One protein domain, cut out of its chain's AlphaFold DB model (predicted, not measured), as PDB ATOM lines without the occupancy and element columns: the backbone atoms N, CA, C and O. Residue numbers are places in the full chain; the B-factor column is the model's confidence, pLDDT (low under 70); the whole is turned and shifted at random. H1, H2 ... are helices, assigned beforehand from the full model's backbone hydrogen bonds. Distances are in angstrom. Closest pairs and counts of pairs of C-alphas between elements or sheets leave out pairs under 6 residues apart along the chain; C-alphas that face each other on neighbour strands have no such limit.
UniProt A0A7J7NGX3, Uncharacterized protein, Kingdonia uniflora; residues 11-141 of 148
ATOM      1  N   MET A  11     219.156 153.297 155.476       86.00
ATOM      2  CA  MET A  11     220.331 153.230 154.601       86.00
ATOM      3  C   MET A  11     220.977 151.846 154.615       86.00
ATOM      4  O   MET A  11     221.279 151.285 153.560       86.00
ATOM      5  N   TYR A  12     221.105 151.244 155.798       86.62
ATOM      6  CA  TYR A  12     221.557 149.859 155.924       86.62
ATOM      7  C   TYR A  12     220.594 148.900 155.214       86.62
ATOM      8  O   TYR A  12     221.022 148.042 154.442       86.62
ATOM      9  N   LEU A  13     219.285 149.073 155.420       89.94
ATOM     10  CA  LEU A  13     218.269 148.262 154.751       89.94
ATOM     11  C   LEU A  13     218.305 148.445 153.232       89.94
ATOM     12  O   LEU A  13     218.182 147.464 152.508       89.94
ATOM     13  N   HIS A  14     218.511 149.667 152.742       89.38
ATOM     14  CA  HIS A  14     218.647 149.936 151.313       89.38
ATOM     15  C   HIS A  14     219.819 149.156 150.721       89.38
ATOM     16  O   HIS A  14     219.621 148.422 149.758       89.38
ATOM     17  N   LYS A  15     220.997 149.221 151.351       88.88
ATOM     18  CA  LYS A  15     222.163 148.456 150.903       88.88
ATOM     19  C   LYS A  15     221.878 146.954 150.861       88.88
ATOM     20  O   LYS A  15     222.226 146.294 149.891       88.88
ATOM     21  N   ARG A  16     221.188 146.410 151.869       90.62
ATOM     22  CA  ARG A  16     220.777 144.995 151.875       90.62
ATOM     23  C   ARG A  16     219.808 144.651 150.749       90.62
ATOM     24  O   ARG A  16     219.878 143.559 150.199       90.62
ATOM     25  N   VAL A  17     218.897 145.563 150.416       91.38
ATOM     26  CA  VAL A  17     218.003 145.395 149.267       91.38
ATOM     27  C   VAL A  17     218.804 145.407 147.967       91.38
ATOM     28  O   VAL A  17     218.530 144.575 147.114       91.38
ATOM     29  N   ASP A  18     219.796 146.285 147.820       89.19
ATOM     30  CA  ASP A  18     220.677 146.302 146.645       89.19
ATOM     31  C   ASP A  18     221.463 144.996 146.505       89.19
ATOM     32  O   ASP A  18     221.389 144.357 145.460       89.19
ATOM     33  N   GLU A  19     222.109 144.546 147.585       90.75
ATOM     34  CA  GLU A  19     222.811 143.255 147.645       90.75
ATOM     35  C   GLU A  19     221.880 142.090 147.266       90.75
ATOM     36  O   GLU A  19     222.256 141.203 146.502       90.75
ATOM     37  N   PHE A  20     220.638 142.105 147.761       91.75
ATOM     38  CA  PHE A  20     219.640 141.100 147.410       91.75
ATOM     39  C   PHE A  20     219.278 141.148 145.923       91.75
ATOM     40  O   PHE A  20     219.244 140.101 145.279       91.75
ATOM     41  N   ILE A  21     219.024 142.335 145.363       90.50
ATOM     42  CA  ILE A  21     218.704 142.473 143.938       90.50
ATOM     43  C   ILE A  21     219.865 141.978 143.075       90.50
ATOM     44  O   ILE A  21     219.604 141.286 142.095       90.50
ATOM     45  N   ASP A  22     221.114 142.266 143.436       89.06
ATOM     46  CA  ASP A  22     222.291 141.790 142.699       89.06
ATOM     47  C   ASP A  22     222.447 140.259 142.787       89.06
ATOM     48  O   ASP A  22     222.747 139.613 141.782       89.06
ATOM     49  N   SER A  23     222.124 139.652 143.937       90.25
ATOM     50  CA  SER A  23     222.156 138.187 144.118       90.25
ATOM     51  C   SER A  23     221.118 137.418 143.288       90.25
ATOM     52  O   SER A  23     221.234 136.206 143.111       90.25
ATOM     53  N   ILE A  24     220.105 138.095 142.729       89.62
ATOM     54  CA  ILE A  24     219.096 137.449 141.871       89.62
ATOM     55  C   ILE A  24     219.738 136.838 140.614       89.62
ATOM     56  O   ILE A  24     219.235 135.841 140.098       89.62
ATOM     57  N   VAL A  25     220.857 137.387 140.130       85.19
ATOM     58  CA  VAL A  25     221.586 136.801 138.991       85.19
ATOM     59  C   VAL A  25     222.070 135.392 139.327       85.19
ATOM     60  O   VAL A  25     221.802 134.463 138.571       85.19
ATOM     61  N   GLU A  26     222.700 135.223 140.489       87.94
ATOM     62  CA  GLU A  26     223.193 133.926 140.966       87.94
ATOM     63  C   GLU A  26     222.038 132.935 141.167       87.94
ATOM     64  O   GLU A  26     222.147 131.757 140.824       87.94
ATOM     65  N   LEU A  27     220.887 133.424 141.647       88.38
ATOM     66  CA  LEU A  27     219.666 132.623 141.751       88.38
ATOM     67  C   LEU A  27     219.209 132.105 140.378       88.38
ATOM     68  O   LEU A  27     218.801 130.950 140.272       88.38
ATOM     69  N   PHE A  28     219.271 132.927 139.327       86.94
ATOM     70  CA  PHE A  28     218.912 132.490 137.976       86.94
ATOM     71  C   PHE A  28     219.935 131.530 137.363       86.94
ATOM     72  O   PHE A  28     219.538 130.631 136.619       86.94
ATOM     73  N   GLU A  29     221.224 131.679 137.668       85.56
ATOM     74  CA  GLU A  29     222.268 130.745 137.226       85.56
ATOM     75  C   GLU A  29     222.100 129.360 137.866       85.56
ATOM     76  O   GLU A  29     222.221 128.350 137.175       85.56
ATOM     77  N   GLY A  30     221.754 129.310 139.156       86.06
ATOM     78  CA  GLY A  30     221.525 128.062 139.889       86.06
ATOM     79  C   GLY A  30     220.170 127.390 139.635       86.06
ATOM     80  O   GLY A  30     219.985 126.241 140.027       86.06
ATOM     81  N   LEU A  31     219.217 128.084 139.007       90.00
ATOM     82  CA  LEU A  31     217.886 127.547 138.716       90.00
ATOM     83  C   LEU A  31     217.928 126.662 137.466       90.00
ATOM     84  O   LEU A  31     218.194 127.158 136.378       90.00
ATOM     85  N   ASP A  32     217.631 125.374 137.568       90.88
ATOM     86  CA  ASP A  32     217.499 124.513 136.391       90.88
ATOM     87  C   ASP A  32     216.154 124.727 135.662       90.88
ATOM     88  O   ASP A  32     215.202 125.299 136.207       90.88
ATOM     89  N   ASP A  33     216.079 124.279 134.408       88.31
ATOM     90  CA  ASP A  33     214.894 124.475 133.565       88.31
ATOM     91  C   ASP A  33     213.664 123.718 134.093       88.31
ATOM     92  O   ASP A  33     212.542 124.208 133.958       88.31
ATOM     93  N   GLU A  34     213.846 122.567 134.749       90.81
ATOM     94  CA  GLU A  34     212.744 121.803 135.342       90.81
ATOM     95  C   GLU A  34     212.143 122.566 136.530       90.81
ATOM     96  O   GLU A  34     210.925 122.739 136.617       90.81
ATOM     97  N   SER A  35     212.983 123.108 137.413       89.69
ATOM     98  CA  SER A  35     212.561 123.963 138.525       89.69
ATOM     99  C   SER A  35     211.858 125.236 138.046       89.69
ATOM    100  O   SER A  35     210.839 125.632 138.625       89.69
ATOM    101  N   PHE A  36     212.359 125.869 136.979       90.12
ATOM    102  CA  PHE A  36     211.702 127.025 136.363       90.12
ATOM    103  C   PHE A  36     210.314 126.660 135.825       90.12
ATOM    104  O   PHE A  36     209.331 127.338 136.138       90.12
ATOM    105  N   GLU A  37     210.205 125.566 135.072       89.25
ATOM    106  CA  GLU A  37     208.932 125.099 134.524       89.25
ATOM    107  C   GLU A  37     207.940 124.695 135.612       89.25
ATOM    108  O   GLU A  37     206.756 125.030 135.525       89.25
ATOM    109  N   ASN A  38     208.410 124.063 136.685       90.06
ATOM    110  CA  ASN A  38     207.592 123.725 137.846       90.06
ATOM    111  C   ASN A  38     207.049 124.980 138.543       90.06
ATOM    112  O   ASN A  38     205.884 125.013 138.944       90.06
ATOM    113  N   PHE A  39     207.848 126.044 138.659       87.88
ATOM    114  CA  PHE A  39     207.378 127.320 139.201       87.88
ATOM    115  C   PHE A  39     206.373 128.007 138.266       87.88
ATOM    116  O   PHE A  39     205.310 128.460 138.707       87.88
ATOM    117  N   ARG A  40     206.673 128.042 136.965       89.06
ATOM    118  CA  ARG A  40     205.834 128.670 135.937       89.06
ATOM    119  C   ARG A  40     204.477 127.981 135.815       89.06
ATOM    120  O   ARG A  40     203.439 128.624 135.961       89.06
ATOM    121  N   SER A  41     204.475 126.674 135.583       85.12
ATOM    122  CA  SER A  41     203.259 125.882 135.379       85.12
ATOM    123  C   SER A  41     202.527 125.584 136.690       85.12
ATOM    124  O   SER A  41     201.312 125.773 136.773       85.12
ATOM    125  N   GLY A  42     203.260 125.171 137.726       79.75
ATOM    126  CA  GLY A  42     202.704 124.664 138.978       79.75
ATOM    127  C   GLY A  42     202.324 125.735 139.996       79.75
ATOM    128  O   GLY A  42     201.459 125.478 140.830       79.75
ATOM    129  N   ARG A  43     202.921 126.935 139.939       81.25
ATOM    130  CA  ARG A  43     202.547 128.051 140.824       81.25
ATOM    131  C   ARG A  43     201.939 129.218 140.070       81.25
ATOM    132  O   ARG A  43     200.782 129.531 140.302       81.25
ATOM    133  N   LEU A  44     202.657 129.830 139.131       84.94
ATOM    134  CA  LEU A  44     202.182 131.070 138.503       84.94
ATOM    135  C   LEU A  44     200.907 130.874 137.668       84.94
ATOM    136  O   LEU A  44     199.952 131.643 137.789       84.94
ATOM    137  N   ILE A  45     200.881 129.848 136.816       84.75
ATOM    138  CA  ILE A  45     199.734 129.562 135.944       84.75
ATOM    139  C   ILE A  45     198.583 128.927 136.734       84.75
ATOM    140  O   ILE A  45     197.422 129.249 136.472       84.75
ATOM    141  N   ALA A  46     198.889 128.049 137.691       84.38
ATOM    142  CA  ALA A  46     197.890 127.367 138.513       84.38
ATOM    143  C   ALA A  46     197.197 128.301 139.524       84.38
ATOM    144  O   ALA A  46     195.999 128.154 139.762       84.38
ATOM    145  N   GLU A  47     197.911 129.284 140.086       82.12
ATOM    146  CA  GLU A  47     197.337 130.267 141.017       82.12
ATOM    147  C   GLU A  47     196.389 131.252 140.328       82.12
ATOM    148  O   GLU A  47     195.526 131.829 140.992       82.12
ATOM    149  N   LYS A  48     196.510 131.455 139.008       77.69
ATOM    150  CA  LYS A  48     195.587 132.306 138.250       77.69
ATOM    151  C   LYS A  48     194.251 131.574 138.036       77.69
ATOM    152  O   LYS A  48     194.184 130.654 137.215       77.69
ATOM    153  N   PRO A  49     193.162 131.995 138.712       69.62
ATOM    154  CA  PRO A  49     191.908 131.256 138.689       69.62
ATOM    155  C   PRO A  49     191.172 131.468 137.363       69.62
ATOM    156  O   PRO A  49     190.924 132.605 136.976       69.62
ATOM    157  N   GLU A  50     190.758 130.390 136.694       68.75
ATOM    158  CA  GLU A  50     189.997 130.464 135.428       68.75
ATOM    159  C   GLU A  50     188.636 131.155 135.585       68.75
ATOM    160  O   GLU A  50     188.091 131.711 134.633       68.75
ATOM    161  N   LYS A  51     188.092 131.138 136.806       73.00
ATOM    162  CA  LYS A  51     186.856 131.816 137.183       73.00
ATOM    163  C   LYS A  51     186.983 132.389 138.588       73.00
ATOM    164  O   LYS A  51     187.544 131.752 139.477       73.00
ATOM    165  N   PHE A  52     186.415 133.573 138.808       75.31
ATOM    166  CA  PHE A  52     186.323 134.148 140.147       75.31
ATOM    167  C   PHE A  52     185.481 133.251 141.059       75.31
ATOM    168  O   PHE A  52     184.379 132.832 140.709       75.31
ATOM    169  N   THR A  53     186.012 132.961 142.245       75.94
ATOM    170  CA  THR A  53     185.371 132.086 143.237       75.94
ATOM    171  C   THR A  53     184.231 132.775 143.988       75.94
ATOM    172  O   THR A  53     183.394 132.099 144.580       75.94
ATOM    173  N   SER A  54     184.162 134.109 143.951       83.69
ATOM    174  CA  SER A  54     183.105 134.896 144.586       83.69
ATOM    175  C   SER A  54     182.692 136.104 143.744       83.69
ATOM    176  O   SER A  54     183.510 136.720 143.053       83.69
ATOM    177  N   GLN A  55     181.425 136.501 143.885       83.94
ATOM    178  CA  GLN A  55     180.879 137.713 143.265       83.94
ATOM    179  C   GLN A  55     181.619 138.983 143.719       83.94
ATOM    180  O   GLN A  55     181.763 139.929 142.947       83.94
ATOM    181  N   SER A  56     182.122 139.016 144.959       85.75
ATOM    182  CA  SER A  56     182.905 140.143 145.479       85.75
ATOM    183  C   SER A  56     184.269 140.271 144.796       85.75
ATOM    184  O   SER A  56     184.699 141.387 144.490       85.75
ATOM    185  N   CYS A  57     184.930 139.147 144.506       80.56
ATOM    186  CA  CYS A  57     186.198 139.122 143.780       80.56
ATOM    187  C   CYS A  57     186.002 139.565 142.323       80.56
ATOM    188  O   CYS A  57     186.731 140.433 141.842       80.56
ATOM    189  N   GLU A  58     184.955 139.055 141.667       81.12
ATOM    190  CA  GLU A  58     184.575 139.446 140.306       81.12
ATOM    191  C   GLU A  58     184.250 140.941 140.216       81.12
ATOM    192  O   GLU A  58     184.822 141.660 139.395       81.12
ATOM    193  N   SER A  59     183.405 141.440 141.121       85.00
ATOM    194  CA  SER A  59     183.043 142.859 141.180       85.00
ATOM    195  C   SER A  59     184.279 143.736 141.385       85.00
ATOM    196  O   SER A  59     184.455 144.722 140.676       85.00
ATOM    197  N   SER A  60     185.187 143.347 142.286       83.69
ATOM    198  CA  SER A  60     186.437 144.077 142.550       83.69
ATOM    199  C   SER A  60     187.413 144.047 141.369       83.69
ATOM    200  O   SER A  60     188.164 145.003 141.154       83.69
ATOM    201  N   TYR A  61     187.445 142.953 140.603       81.62
ATOM    202  CA  TYR A  61     188.231 142.861 139.374       81.62
ATOM    203  C   TYR A  61     187.676 143.798 138.299       81.62
ATOM    204  O   TYR A  61     188.404 144.653 137.794       81.62
ATOM    205  N   LEU A  62     186.375 143.712 138.013       81.69
ATOM    206  CA  LEU A  62     185.710 144.571 137.032       81.69
ATOM    207  C   LEU A  62     185.817 146.052 137.411       81.69
ATOM    208  O   LEU A  62     186.026 146.899 136.543       81.69
ATOM    209  N   TRP A  63     185.738 146.381 138.702       83.06
ATOM    210  CA  TRP A  63     185.899 147.755 139.175       83.06
ATOM    211  C   TRP A  63     187.292 148.309 138.873       83.06
ATOM    212  O   TRP A  63     187.413 149.429 138.379       83.06
ATOM    213  N   ARG A  64     188.348 147.512 139.086       80.69
ATOM    214  CA  ARG A  64     189.724 147.896 138.731       80.69
ATOM    215  C   ARG A  64     189.890 148.123 137.229       80.69
ATOM    216  O   ARG A  64     190.518 149.106 136.842       80.69
ATOM    217  N   GLN A  65     189.290 147.275 136.391       77.56
ATOM    218  CA  GLN A  65     189.359 147.431 134.934       77.56
ATOM    219  C   GLN A  65     188.640 148.695 134.446       77.56
ATOM    220  O   GLN A  65     189.166 149.394 133.577       77.56
ATOM    221  N   ASN A  66     187.480 149.013 135.032       75.75
ATOM    222  CA  ASN A  66     186.726 150.229 134.724       75.75
ATOM    223  C   ASN A  66     187.449 151.495 135.206       75.75
ATOM    224  O   ASN A  66     187.608 152.437 134.434       75.75
ATOM    225  N   LEU A  67     187.948 151.508 136.448       80.56
ATOM    226  CA  LEU A  67     188.708 152.641 136.993       80.56
ATOM    227  C   LEU A  67     189.999 152.896 136.212       80.56
ATOM    228  O   LEU A  67     190.349 154.043 135.949       80.56
ATOM    229  N   GLY A  68     190.693 151.830 135.810       72.81
ATOM    230  CA  GLY A  68     191.902 151.923 134.997       72.81
ATOM    231  C   GLY A  68     191.649 152.238 133.521       72.81
ATOM    232  O   GLY A  68     192.626 152.393 132.795       72.81
ATOM    233  N   LYS A  69     190.381 152.285 133.066       75.44
ATOM    234  CA  LYS A  69     189.971 152.391 131.648       75.44
ATOM    235  C   LYS A  69     190.649 151.371 130.727       75.44
ATOM    236  O   LYS A  69     190.785 151.588 129.531       75.44
ATOM    237  N   ARG A  70     191.086 150.246 131.294       70.00
ATOM    238  CA  ARG A  70     191.849 149.224 130.575       70.00
ATOM    239  C   ARG A  70     190.941 148.330 129.743       70.00
ATOM    240  O   ARG A  70     191.389 147.815 128.733       70.00
ATOM    241  N   TYR A  71     189.701 148.109 130.193       66.94
ATOM    242  CA  TYR A  71     188.675 147.278 129.537       66.94
ATOM    243  C   TYR A  71     189.171 145.908 129.013       66.94
ATOM    244  O   TYR A  71     188.536 145.275 128.171       66.94
ATOM    245  N   PHE A  72     190.290 145.402 129.542       67.19
ATOM    246  CA  PHE A  72     190.821 144.082 129.232       67.19
ATOM    247  C   PHE A  72     190.048 143.052 130.055       67.19
ATOM    248  O   PHE A  72     190.411 142.718 131.181       67.19
ATOM    249  N   PHE A  73     188.931 142.580 129.509       63.19
ATOM    250  CA  PHE A  73     188.080 141.581 130.164       63.19
ATOM    251  C   PHE A  73     188.516 140.135 129.887       63.19
ATOM    252  O   PHE A  73     187.978 139.212 130.490       63.19
ATOM    253  N   LYS A  74     189.488 139.919 128.989       60.78
ATOM    254  CA  LYS A  74     190.010 138.585 128.662       60.78
ATOM    255  C   LYS A  74     191.196 138.205 129.544       60.78
ATOM    256  O   LYS A  74     192.038 139.040 129.854       60.78
ATOM    257  N   MET A  75     191.293 136.918 129.857       60.53
ATOM    258  CA  MET A  75     192.358 136.314 130.661       60.53
ATOM    259  C   MET A  75     193.577 135.917 129.803       60.53
ATOM    260  O   MET A  75     194.068 134.796 129.884       60.53
ATOM    261  N   TRP A  76     194.049 136.826 128.942       65.50
ATOM    262  CA  TRP A  76     195.198 136.587 128.050       65.50
ATOM    263  C   TRP A  76     196.514 136.422 128.823       65.50
ATOM    264  O   TRP A  76     197.401 135.708 128.376       65.50
ATOM    265  N   GLU A  77     196.594 136.969 130.039       72.19
ATOM    266  CA  GLU A  77     197.761 136.834 130.919       72.19
ATOM    267  C   GLU A  77     198.174 135.374 131.163       72.19
ATOM    268  O   GLU A  77     199.360 135.098 131.289       72.19
ATOM    269  N   LYS A  78     197.225 134.426 131.232       75.94
ATOM    270  CA  LYS A  78     197.549 133.003 131.439       75.94
ATOM    271  C   LYS A  78     198.200 132.384 130.200       75.94
ATOM    272  O   LYS A  78     199.068 131.533 130.347       75.94
ATOM    273  N   GLU A  79     197.781 132.798 129.006       80.31
ATOM    274  CA  GLU A  79     198.349 132.310 127.745       80.31
ATOM    275  C   GLU A  79     199.728 132.922 127.487       80.31
ATOM    276  O   GLU A  79     200.651 132.190 127.144       80.31
ATOM    277  N   GLU A  80     199.913 134.216 127.759       83.06
ATOM    278  CA  GLU A  80     201.233 134.858 127.662       83.06
ATOM    279  C   GLU A  80     202.238 134.252 128.650       83.06
ATOM    280  O   GLU A  80     203.393 134.032 128.313       83.06
ATOM    281  N   LEU A  81     201.816 133.885 129.864       84.81
ATOM    282  CA  LEU A  81     202.714 133.224 130.820       84.81
ATOM    283  C   LEU A  81     203.250 131.872 130.317       84.81
ATOM    284  O   LEU A  81     204.299 131.437 130.787       84.81
ATOM    285  N   LYS A  82     202.568 131.206 129.372       84.81
ATOM    286  CA  LYS A  82     203.044 129.948 128.770       84.81
ATOM    287  C   LYS A  82     204.143 130.164 127.730       84.81
ATOM    288  O   LYS A  82     204.879 129.219 127.447       84.81
ATOM    289  N   SER A  83     204.250 131.354 127.141       87.19
ATOM    290  CA  SER A  83     205.280 131.657 126.139       87.19
ATOM    291  C   SER A  83     206.579 132.176 126.759       87.19
ATOM    292  O   SER A  83     207.620 132.077 126.120       87.19
ATOM    293  N   ILE A  84     206.542 132.660 128.007       90.62
ATOM    294  CA  ILE A  84     207.715 133.211 128.701       90.62
ATOM    295  C   ILE A  84     208.729 132.117 129.029       90.62
ATOM    296  O   ILE A  84     208.426 131.180 129.774       90.62
ATOM    297  N   SER A  85     209.947 132.283 128.531       90.44
ATOM    298  CA  SER A  85     211.099 131.438 128.831       90.44
ATOM    299  C   SER A  85     211.954 132.008 129.967       90.44
ATOM    300  O   SER A  85     211.843 133.176 130.348       90.44
ATOM    301  N   LYS A  86     212.860 131.184 130.502       89.62
ATOM    302  CA  LYS A  86     213.830 131.607 131.521       89.62
ATOM    303  C   LYS A  86     214.724 132.753 131.027       89.62
ATOM    304  O   LYS A  86     214.976 133.693 131.780       89.62
ATOM    305  N   SER A  87     215.167 132.708 129.767       90.62
ATOM    306  CA  SER A  87     215.985 133.773 129.170       90.62
ATOM    307  C   SER A  87     215.243 135.104 129.109       90.62
ATOM    308  O   SER A  87     215.835 136.124 129.444       90.62
ATOM    309  N   ASP A  88     213.940 135.100 128.809       91.62
ATOM    310  CA  ASP A  88     213.141 136.334 128.768       91.62
ATOM    311  C   ASP A  88     213.098 137.025 130.138       91.62
ATOM    312  O   ASP A  88     213.165 138.251 130.239       91.62
ATOM    313  N   VAL A  89     213.013 136.238 131.217       90.75
ATOM    314  CA  VAL A  89     213.012 136.753 132.594       90.75
ATOM    315  C   VAL A  89     214.378 137.331 132.966       90.75
ATOM    316  O   VAL A  89     214.444 138.398 133.579       90.75
ATOM    317  N   ILE A  90     215.464 136.660 132.572       90.94
ATOM    318  CA  ILE A  90     216.837 137.134 132.791       90.94
ATOM    319  C   ILE A  90     217.082 138.437 132.023       90.94
ATOM    320  O   ILE A  90     217.606 139.400 132.586       90.94
ATOM    321  N   ASP A  91     216.657 138.508 130.765       91.62
ATOM    322  CA  ASP A  91     216.789 139.704 129.934       91.62
ATOM    323  C   ASP A  91     215.964 140.863 130.490       91.62
ATOM    324  O   ASP A  91     216.443 142.001 130.564       91.62
ATOM    325  N   TRP A  92     214.747 140.585 130.961       92.12
ATOM    326  CA  TRP A  92     213.915 141.571 131.639       92.12
ATOM    327  C   TRP A  92     214.574 142.087 132.926       92.12
ATOM    328  O   TRP A  92     214.624 143.302 133.140       92.12
ATOM    329  N   TYR A  93     215.143 141.196 133.745       91.31
ATOM    330  CA  TYR A  93     215.895 141.567 134.945       91.31
ATOM    331  C   TYR A  93     217.098 142.458 134.595       91.31
ATOM    332  O   TYR A  93     217.239 143.554 135.146       91.31
ATOM    333  N   ASN A  94     217.917 142.041 133.626       90.56
ATOM    334  CA  ASN A  94     219.088 142.791 133.172       90.56
ATOM    335  C   ASN A  94     218.708 144.161 132.603       90.56
ATOM    336  O   ASN A  94     219.454 145.123 132.764       90.56
ATOM    337  N   THR A  95     217.541 144.265 131.967       91.75
ATOM    338  CA  THR A  95     217.074 145.504 131.343       91.75
ATOM    339  C   THR A  95     216.464 146.472 132.351       91.75
ATOM    340  O   THR A  95     216.759 147.663 132.286       91.75
ATOM    341  N   TYR A  96     215.614 146.014 133.269       90.62
ATOM    342  CA  TYR A  96     214.779 146.915 134.075       90.62
ATOM    343  C   TYR A  96     215.091 146.917 135.574       90.62
ATOM    344  O   TYR A  96     214.779 147.902 136.244       90.62
ATOM    345  N   LEU A  97     215.707 145.862 136.113       88.19
ATOM    346  CA  LEU A  97     215.967 145.738 137.554       88.19
ATOM    347  C   LEU A  97     217.437 145.884 137.934       88.19
ATOM    348  O   LEU A  97     217.722 146.378 139.025       88.19
ATOM    349  N   LYS A  98     218.356 145.486 137.054       86.56
ATOM    350  CA  LYS A  98     219.788 145.561 137.331       86.56
ATOM    351  C   LYS A  98     220.217 147.021 137.558       86.56
ATOM    352  O   LYS A  98     220.003 147.838 136.658       86.56
ATOM    353  N   PRO A  99     220.867 147.362 138.689       79.31
ATOM    354  CA  PRO A  99     221.227 148.748 139.016       79.31
ATOM    355  C   PRO A  99     222.115 149.437 137.971       79.31
ATOM    356  O   PRO A  99     222.070 150.653 137.819       79.31
ATOM    357  N   THR A 100     222.909 148.660 137.231       80.12
ATOM    358  CA  THR A 100     223.796 149.157 136.167       80.12
ATOM    359  C   THR A 100     223.078 149.445 134.846       80.12
ATOM    360  O   THR A 100     223.681 150.023 133.942       80.12
ATOM    361  N   SER A 101     221.803 149.069 134.703       85.44
ATOM    362  CA  SER A 101     221.049 149.306 133.474       85.44
ATOM    363  C   SER A 101     220.555 150.745 133.366       85.44
ATOM    364  O   SER A 101     219.935 151.287 134.279       85.44
ATOM    365  N   GLN A 102     220.708 151.334 132.179       83.44
ATOM    366  CA  GLN A 102     220.211 152.676 131.867       83.44
ATOM    367  C   GLN A 102     218.678 152.788 131.929       83.44
ATOM    368  O   GLN A 102     218.145 153.874 132.154       83.44
ATOM    369  N   LYS A 103     217.955 151.679 131.721       87.06
ATOM    370  CA  LYS A 103     216.484 151.641 131.797       87.06
ATOM    371  C   LYS A 103     215.969 151.336 133.204       87.06
ATOM    372  O   LYS A 103     214.756 151.355 133.415       87.06
ATOM    373  N   CYS A 104     216.857 151.066 134.161       87.56
ATOM    374  CA  CYS A 104     216.465 150.821 135.537       87.56
ATOM    375  C   CYS A 104     215.982 152.124 136.181       87.56
ATOM    376  O   CYS A 104     216.742 153.073 136.369       87.56
ATOM    377  N   GLN A 105     214.695 152.175 136.518       87.81
ATOM    378  CA  GLN A 105     214.095 153.289 137.243       87.81
ATOM    379  C   GLN A 105     213.731 152.828 138.649       87.81
ATOM    380  O   GLN A 105     212.860 151.977 138.828       87.81
ATOM    381  N   ARG A 106     214.394 153.396 139.660       88.31
ATOM    382  CA  ARG A 106     214.179 153.047 141.069       88.31
ATOM    383  C   ARG A 106     213.841 154.286 141.880       88.31
ATOM    384  O   ARG A 106     214.458 155.335 141.730       88.31
ATOM    385  N   LEU A 107     212.864 154.131 142.765       89.56
ATOM    386  CA  LEU A 107     212.500 155.117 143.771       89.56
ATOM    387  C   LEU A 107     212.563 154.433 145.133       89.56
ATOM    388  O   LEU A 107     211.884 153.429 145.351       89.56
ATOM    389  N   ALA A 108     213.372 154.980 146.034       89.06
ATOM    390  CA  ALA A 108     213.446 154.545 147.420       89.06
ATOM    391  C   ALA A 108     212.866 155.642 148.317       89.06
ATOM    392  O   ALA A 108     213.199 156.817 148.164       89.06
ATOM    393  N   THR A 109     212.005 155.246 149.251       90.56
ATOM    394  CA  THR A 109     211.484 156.131 150.294       90.56
ATOM    395  C   THR A 109     212.007 155.634 151.626       90.56
ATOM    396  O   THR A 109     211.688 154.520 152.042       90.56
ATOM    397  N   HIS A 110     212.801 156.460 152.293       89.50
ATOM    398  CA  HIS A 110     213.334 156.170 153.616       89.50
ATOM    399  C   HIS A 110     212.509 156.887 154.677       89.50
ATOM    400  O   HIS A 110     212.150 158.056 154.523       89.50
ATOM    401  N   VAL A 111     212.175 156.164 155.743       88.31
ATOM    402  CA  VAL A 111     211.384 156.682 156.860       88.31
ATOM    403  C   VAL A 111     212.167 156.419 158.135       88.31
ATOM    404  O   VAL A 111     212.384 155.267 158.500       88.31
ATOM    405  N   TRP A 112     212.587 157.489 158.805       86.31
ATOM    406  CA  TRP A 112     213.283 157.410 160.087       86.31
ATOM    407  C   TRP A 112     212.294 157.539 161.241       86.31
ATOM    408  O   TRP A 112     211.331 158.305 161.172       86.31
ATOM    409  N   VAL A 113     212.563 156.810 162.323       81.31
ATOM    410  CA  VAL A 113     211.739 156.836 163.540       81.31
ATOM    411  C   VAL A 113     211.908 158.160 164.293       81.31
ATOM    412  O   VAL A 113     210.954 158.660 164.886       81.31
ATOM    413  N   SER A 114     213.105 158.758 164.263       77.62
ATOM    414  CA  SER A 114     213.396 160.011 164.969       77.62
ATOM    415  C   SER A 114     214.361 160.917 164.195       77.62
ATOM    416  O   SER A 114     215.024 160.490 163.254       77.62
ATOM    417  N   LYS A 115     214.461 162.192 164.594       65.44
ATOM    418  CA  LYS A 115     215.389 163.151 163.964       65.44
ATOM    419  C   LYS A 115     216.862 162.868 164.276       65.44
ATOM    420  O   LYS A 115     217.708 163.175 163.448       65.44
ATOM    421  N   ALA A 116     217.167 162.281 165.435       61.53
ATOM    422  CA  ALA A 116     218.542 161.970 165.833       61.53
ATOM    423  C   ALA A 116     219.168 160.899 164.923       61.53
ATOM    424  O   ALA A 116     220.311 161.040 164.508       61.53
ATOM    425  N   SER A 117     218.375 159.905 164.506       64.62
ATOM    426  CA  SER A 117     218.817 158.837 163.595       64.62
ATOM    427  C   SER A 117     219.111 159.300 162.163       64.62
ATOM    428  O   SER A 117     219.617 158.513 161.376       64.62
ATOM    429  N   ILE A 118     218.776 160.546 161.807       65.38
ATOM    430  CA  ILE A 118     219.080 161.124 160.487       65.38
ATOM    431  C   ILE A 118     220.535 161.624 160.444       65.38
ATOM    432  O   ILE A 118     221.163 161.604 159.393       65.38
ATOM    433  N   MET A 119     221.078 162.075 161.581       56.97
ATOM    434  CA  MET A 119     222.397 162.723 161.651       56.97
ATOM    435  C   MET A 119     223.567 161.731 161.708       56.97
ATOM    436  O   MET A 119     224.690 162.100 161.384       56.97
ATOM    437  N   GLU A 120     223.322 160.482 162.108       58.47
ATOM    438  CA  GLU A 120     224.339 159.415 162.166       58.47
ATOM    439  C   GLU A 120     224.644 158.799 160.788       58.47
ATOM    440  O   GLU A 120     225.492 157.919 160.664       58.47
ATOM    441  N   ASP A 121     223.938 159.248 159.754       58.38
ATOM    442  CA  ASP A 121     223.557 158.406 158.623       58.38
ATOM    443  C   ASP A 121     223.916 159.014 157.263       58.38
ATOM    444  O   ASP A 121     223.499 158.526 156.211       58.38
ATOM    445  N   GLU A 122     224.719 160.081 157.278       57.03
ATOM    446  CA  GLU A 122     225.338 160.670 156.091       57.03
ATOM    447  C   GLU A 122     226.432 159.738 155.535       57.03
ATOM    448  O   GLU A 122     227.607 160.085 155.448       57.03
ATOM    449  N   MET A 123     226.058 158.517 155.154       55.66
ATOM    450  CA  MET A 123     226.818 157.743 154.184       55.66
ATOM    451  C   MET A 123     226.301 158.131 152.796       55.66
ATOM    452  O   MET A 123     225.172 157.770 152.449       55.66
ATOM    453  N   PRO A 124     227.074 158.876 151.988       54.66
ATOM    454  CA  PRO A 124     226.660 159.177 150.632       54.66
ATOM    455  C   PRO A 124     226.591 157.869 149.838       54.66
ATOM    456  O   PRO A 124     227.583 157.162 149.679       54.66
ATOM    457  N   LEU A 125     225.402 157.532 149.333       60.41
ATOM    458  CA  LEU A 125     225.318 156.646 148.180       60.41
ATOM    459  C   LEU A 125     225.701 157.507 146.972       60.41
ATOM    460  O   LEU A 125     224.894 158.319 146.519       60.41
ATOM    461  N   ASP A 126     226.927 157.346 146.470       58.62
ATOM    462  CA  ASP A 126     227.537 158.186 145.419       58.62
ATOM    463  C   ASP A 126     226.718 158.281 144.110       58.62
ATOM    464  O   ASP A 126     226.989 159.120 143.250       58.62
ATOM    465  N   SER A 127     225.688 157.446 143.944       64.06
ATOM    466  CA  SER A 127     224.835 157.364 142.757       64.06
ATOM    467  C   SER A 127     223.374 157.793 142.970       64.06
ATOM    468  O   SER A 127     222.596 157.781 142.012       64.06
ATOM    469  N   VAL A 128     222.967 158.194 144.182       73.06
ATOM    470  CA  VAL A 128     221.555 158.501 144.487       73.06
ATOM    471  C   VAL A 128     221.294 160.004 144.500       73.06
ATOM    472  O   VAL A 128     221.933 160.775 145.208       73.06
ATOM    473  N   LYS A 129     220.284 160.429 143.733       81.38
ATOM    474  CA  LYS A 129     219.790 161.810 143.750       81.38
ATOM    475  C   LYS A 129     218.713 161.969 144.819       81.38
ATOM    476  O   LYS A 129     217.599 161.472 144.652       81.38
ATOM    477  N   THR A 130     219.027 162.704 145.880       85.12
ATOM    478  CA  THR A 130     218.053 163.054 146.921       85.12
ATOM    479  C   THR A 130     216.994 164.006 146.370       85.12
ATOM    480  O   THR A 130     217.297 165.036 145.769       85.12
ATOM    481  N   ILE A 131     215.722 163.664 146.580       87.88
ATOM    482  CA  ILE A 131     214.594 164.508 146.186       87.88
ATOM    483  C   ILE A 131     214.272 165.461 147.336       87.88
ATOM    484  O   ILE A 131     213.589 165.091 148.284       87.88
ATOM    485  N   GLU A 132     214.718 166.710 147.227       86.88
ATOM    486  CA  GLU A 132     214.428 167.735 148.242       86.88
ATOM    487  C   GLU A 132     212.963 168.196 148.208       86.88
ATOM    488  O   GLU A 132     212.323 168.388 149.240       86.88
ATOM    489  N   VAL A 133     212.407 168.391 147.003       90.12
ATOM    490  CA  VAL A 133     211.056 168.937 146.810       90.12
ATOM    491  C   VAL A 133     210.280 168.094 145.807       90.12
ATOM    492  O   VAL A 133     210.472 168.200 144.593       90.12
ATOM    493  N   ILE A 134     209.311 167.328 146.314       88.75
ATOM    494  CA  ILE A 134     208.463 166.417 145.525       88.75
ATOM    495  C   ILE A 134     207.784 167.138 144.352       88.75
ATOM    496  O   ILE A 134     207.677 166.587 143.258       88.75
ATOM    497  N   ARG A 135     207.333 168.386 144.542       89.75
ATOM    498  CA  ARG A 135     206.679 169.156 143.472       89.75
ATOM    499  C   ARG A 135     207.624 169.439 142.303       89.75
ATOM    500  O   ARG A 135     207.210 169.296 141.161       89.75
ATOM    501  N   ARG A 136     208.877 169.824 142.582       88.94
ATOM    502  CA  ARG A 136     209.888 170.066 141.538       88.94
ATOM    503  C   ARG A 136     210.219 168.772 140.815       88.94
ATOM    504  O   ARG A 136     210.202 168.755 139.594       88.94
ATOM    505  N   PHE A 137     210.405 167.688 141.566       88.75
ATOM    506  CA  PHE A 137     210.620 166.362 140.995       88.75
ATOM    507  C   PHE A 137     209.498 165.969 140.027       88.75
ATOM    508  O   PHE A 137     209.777 165.643 138.884       88.75
ATOM    509  N   LYS A 138     208.226 166.119 140.415       89.38
ATOM    510  CA  LYS A 138     207.085 165.807 139.535       89.38
ATOM    511  C   LYS A 138     207.020 166.646 138.253       89.38
ATOM    512  O   LYS A 138     206.457 166.173 137.280       89.38
ATOM    513  N   MET A 139     207.539 167.875 138.251       89.69
ATOM    514  CA  MET A 139     207.532 168.743 137.060       89.69
ATOM    515  C   MET A 139     208.686 168.451 136.095       89.69
ATOM    516  O   MET A 139     208.605 168.829 134.933       89.69
ATOM    517  N   LEU A 140     209.761 167.816 136.571       87.62
ATOM    518  CA  LEU A 140     210.945 167.499 135.766       87.62
ATOM    519  C   LEU A 140     210.796 166.209 134.949       87.62
ATOM    520  O   LEU A 140     211.638 165.940 134.099       87.62
ATOM    521  N   TRP A 141     209.775 165.403 135.235       85.12
ATOM    522  CA  TRP A 141     209.594 164.085 134.636       85.12
ATOM    523  C   TRP A 141     208.387 164.065 133.711       85.12
ATOM    524  O   TRP A 141     207.339 164.639 134.012       85.12
TER     525      TRP A 141
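This is residues 11 to 141 of the 148 residues of an uncharacterized protein of Kingdonia uniflora (UniProt A0A7J7NGX3). The model is an open, loose hook of helices: H1 and H5 run opposite ways along its base, H2 and H4 lie side by side as one wall, and H3 lies across the far end of that wall. From the other end of the base, long links lead to the small helices H6 and H7, and the middle of the hook is empty; residues 53 to 60 and 132 to 141 stick out. The printed part has 131 residues with seven named helices, H1 to H7 in that order, and no named strand; the class is all helix. The whole is loose, with a radius of gyration of the C-alphas of 20.4 A and spans of 53 by 40 by 29 A.

H1, residues 11 to 30, has a kink of 27 degrees near residue 22. With its residues 21 to 28 alone it only just touches H5, residues 86 to 97, with 3 pairs of C-alphas within 8 A; the closest C-alphas are those of Phe 28 and Ile 90, 7.3 A apart. The two stand at a shallow tilt of 22 degrees, opposite ways. H2, residues 33 to 47, touches H4, residues 76 to 83, with residues 40 to 45 alone, at a shallow tilt of 10 degrees, opposite ways; the closest C-alphas are those of Ile 45 and Lys 78, 6.1 A apart. H2 and H5 are close but not clearly touching, about perpendicular at 75 degrees, with C-alphas of Phe 36 and Lys 86 closest at 7.0 A. H3, residues 55 to 67, H6, residues 116 to 119, and H7, residues 134 to 140, touch no helix. Every O i to N i+4 pair is within hydrogen-bond range in H3, H5 and H7, against 14 of 16 in H1, 9 of 11 in H2 and 2 of 4 in H4; H6 is too short for such a pair.

H1 begins at C-alpha 11, (220.331, 153.230, 154.601), and is 29.2 A long. H2 measures 19.9 A, H3 18.0 A and H5 15.5 A. H3 begins at C-alpha 55, (180.879, 137.713, 143.265). H4 has 8 residues, H6 4 and H7 7; H7 ends at C-alpha 140, (210.945, 167.499, 135.766).

The C-alphas of Lys 51 and Met 119, the two farthest apart, are 53.1 A apart. The printed part has no cut. The links H5 to H6, 18 residues, and H6 to H7, 14 residues, are long. The mean pLDDT of the printed part is 81.9; residues 49 to 50, 71 to 76 and 115 to 127 are under 70.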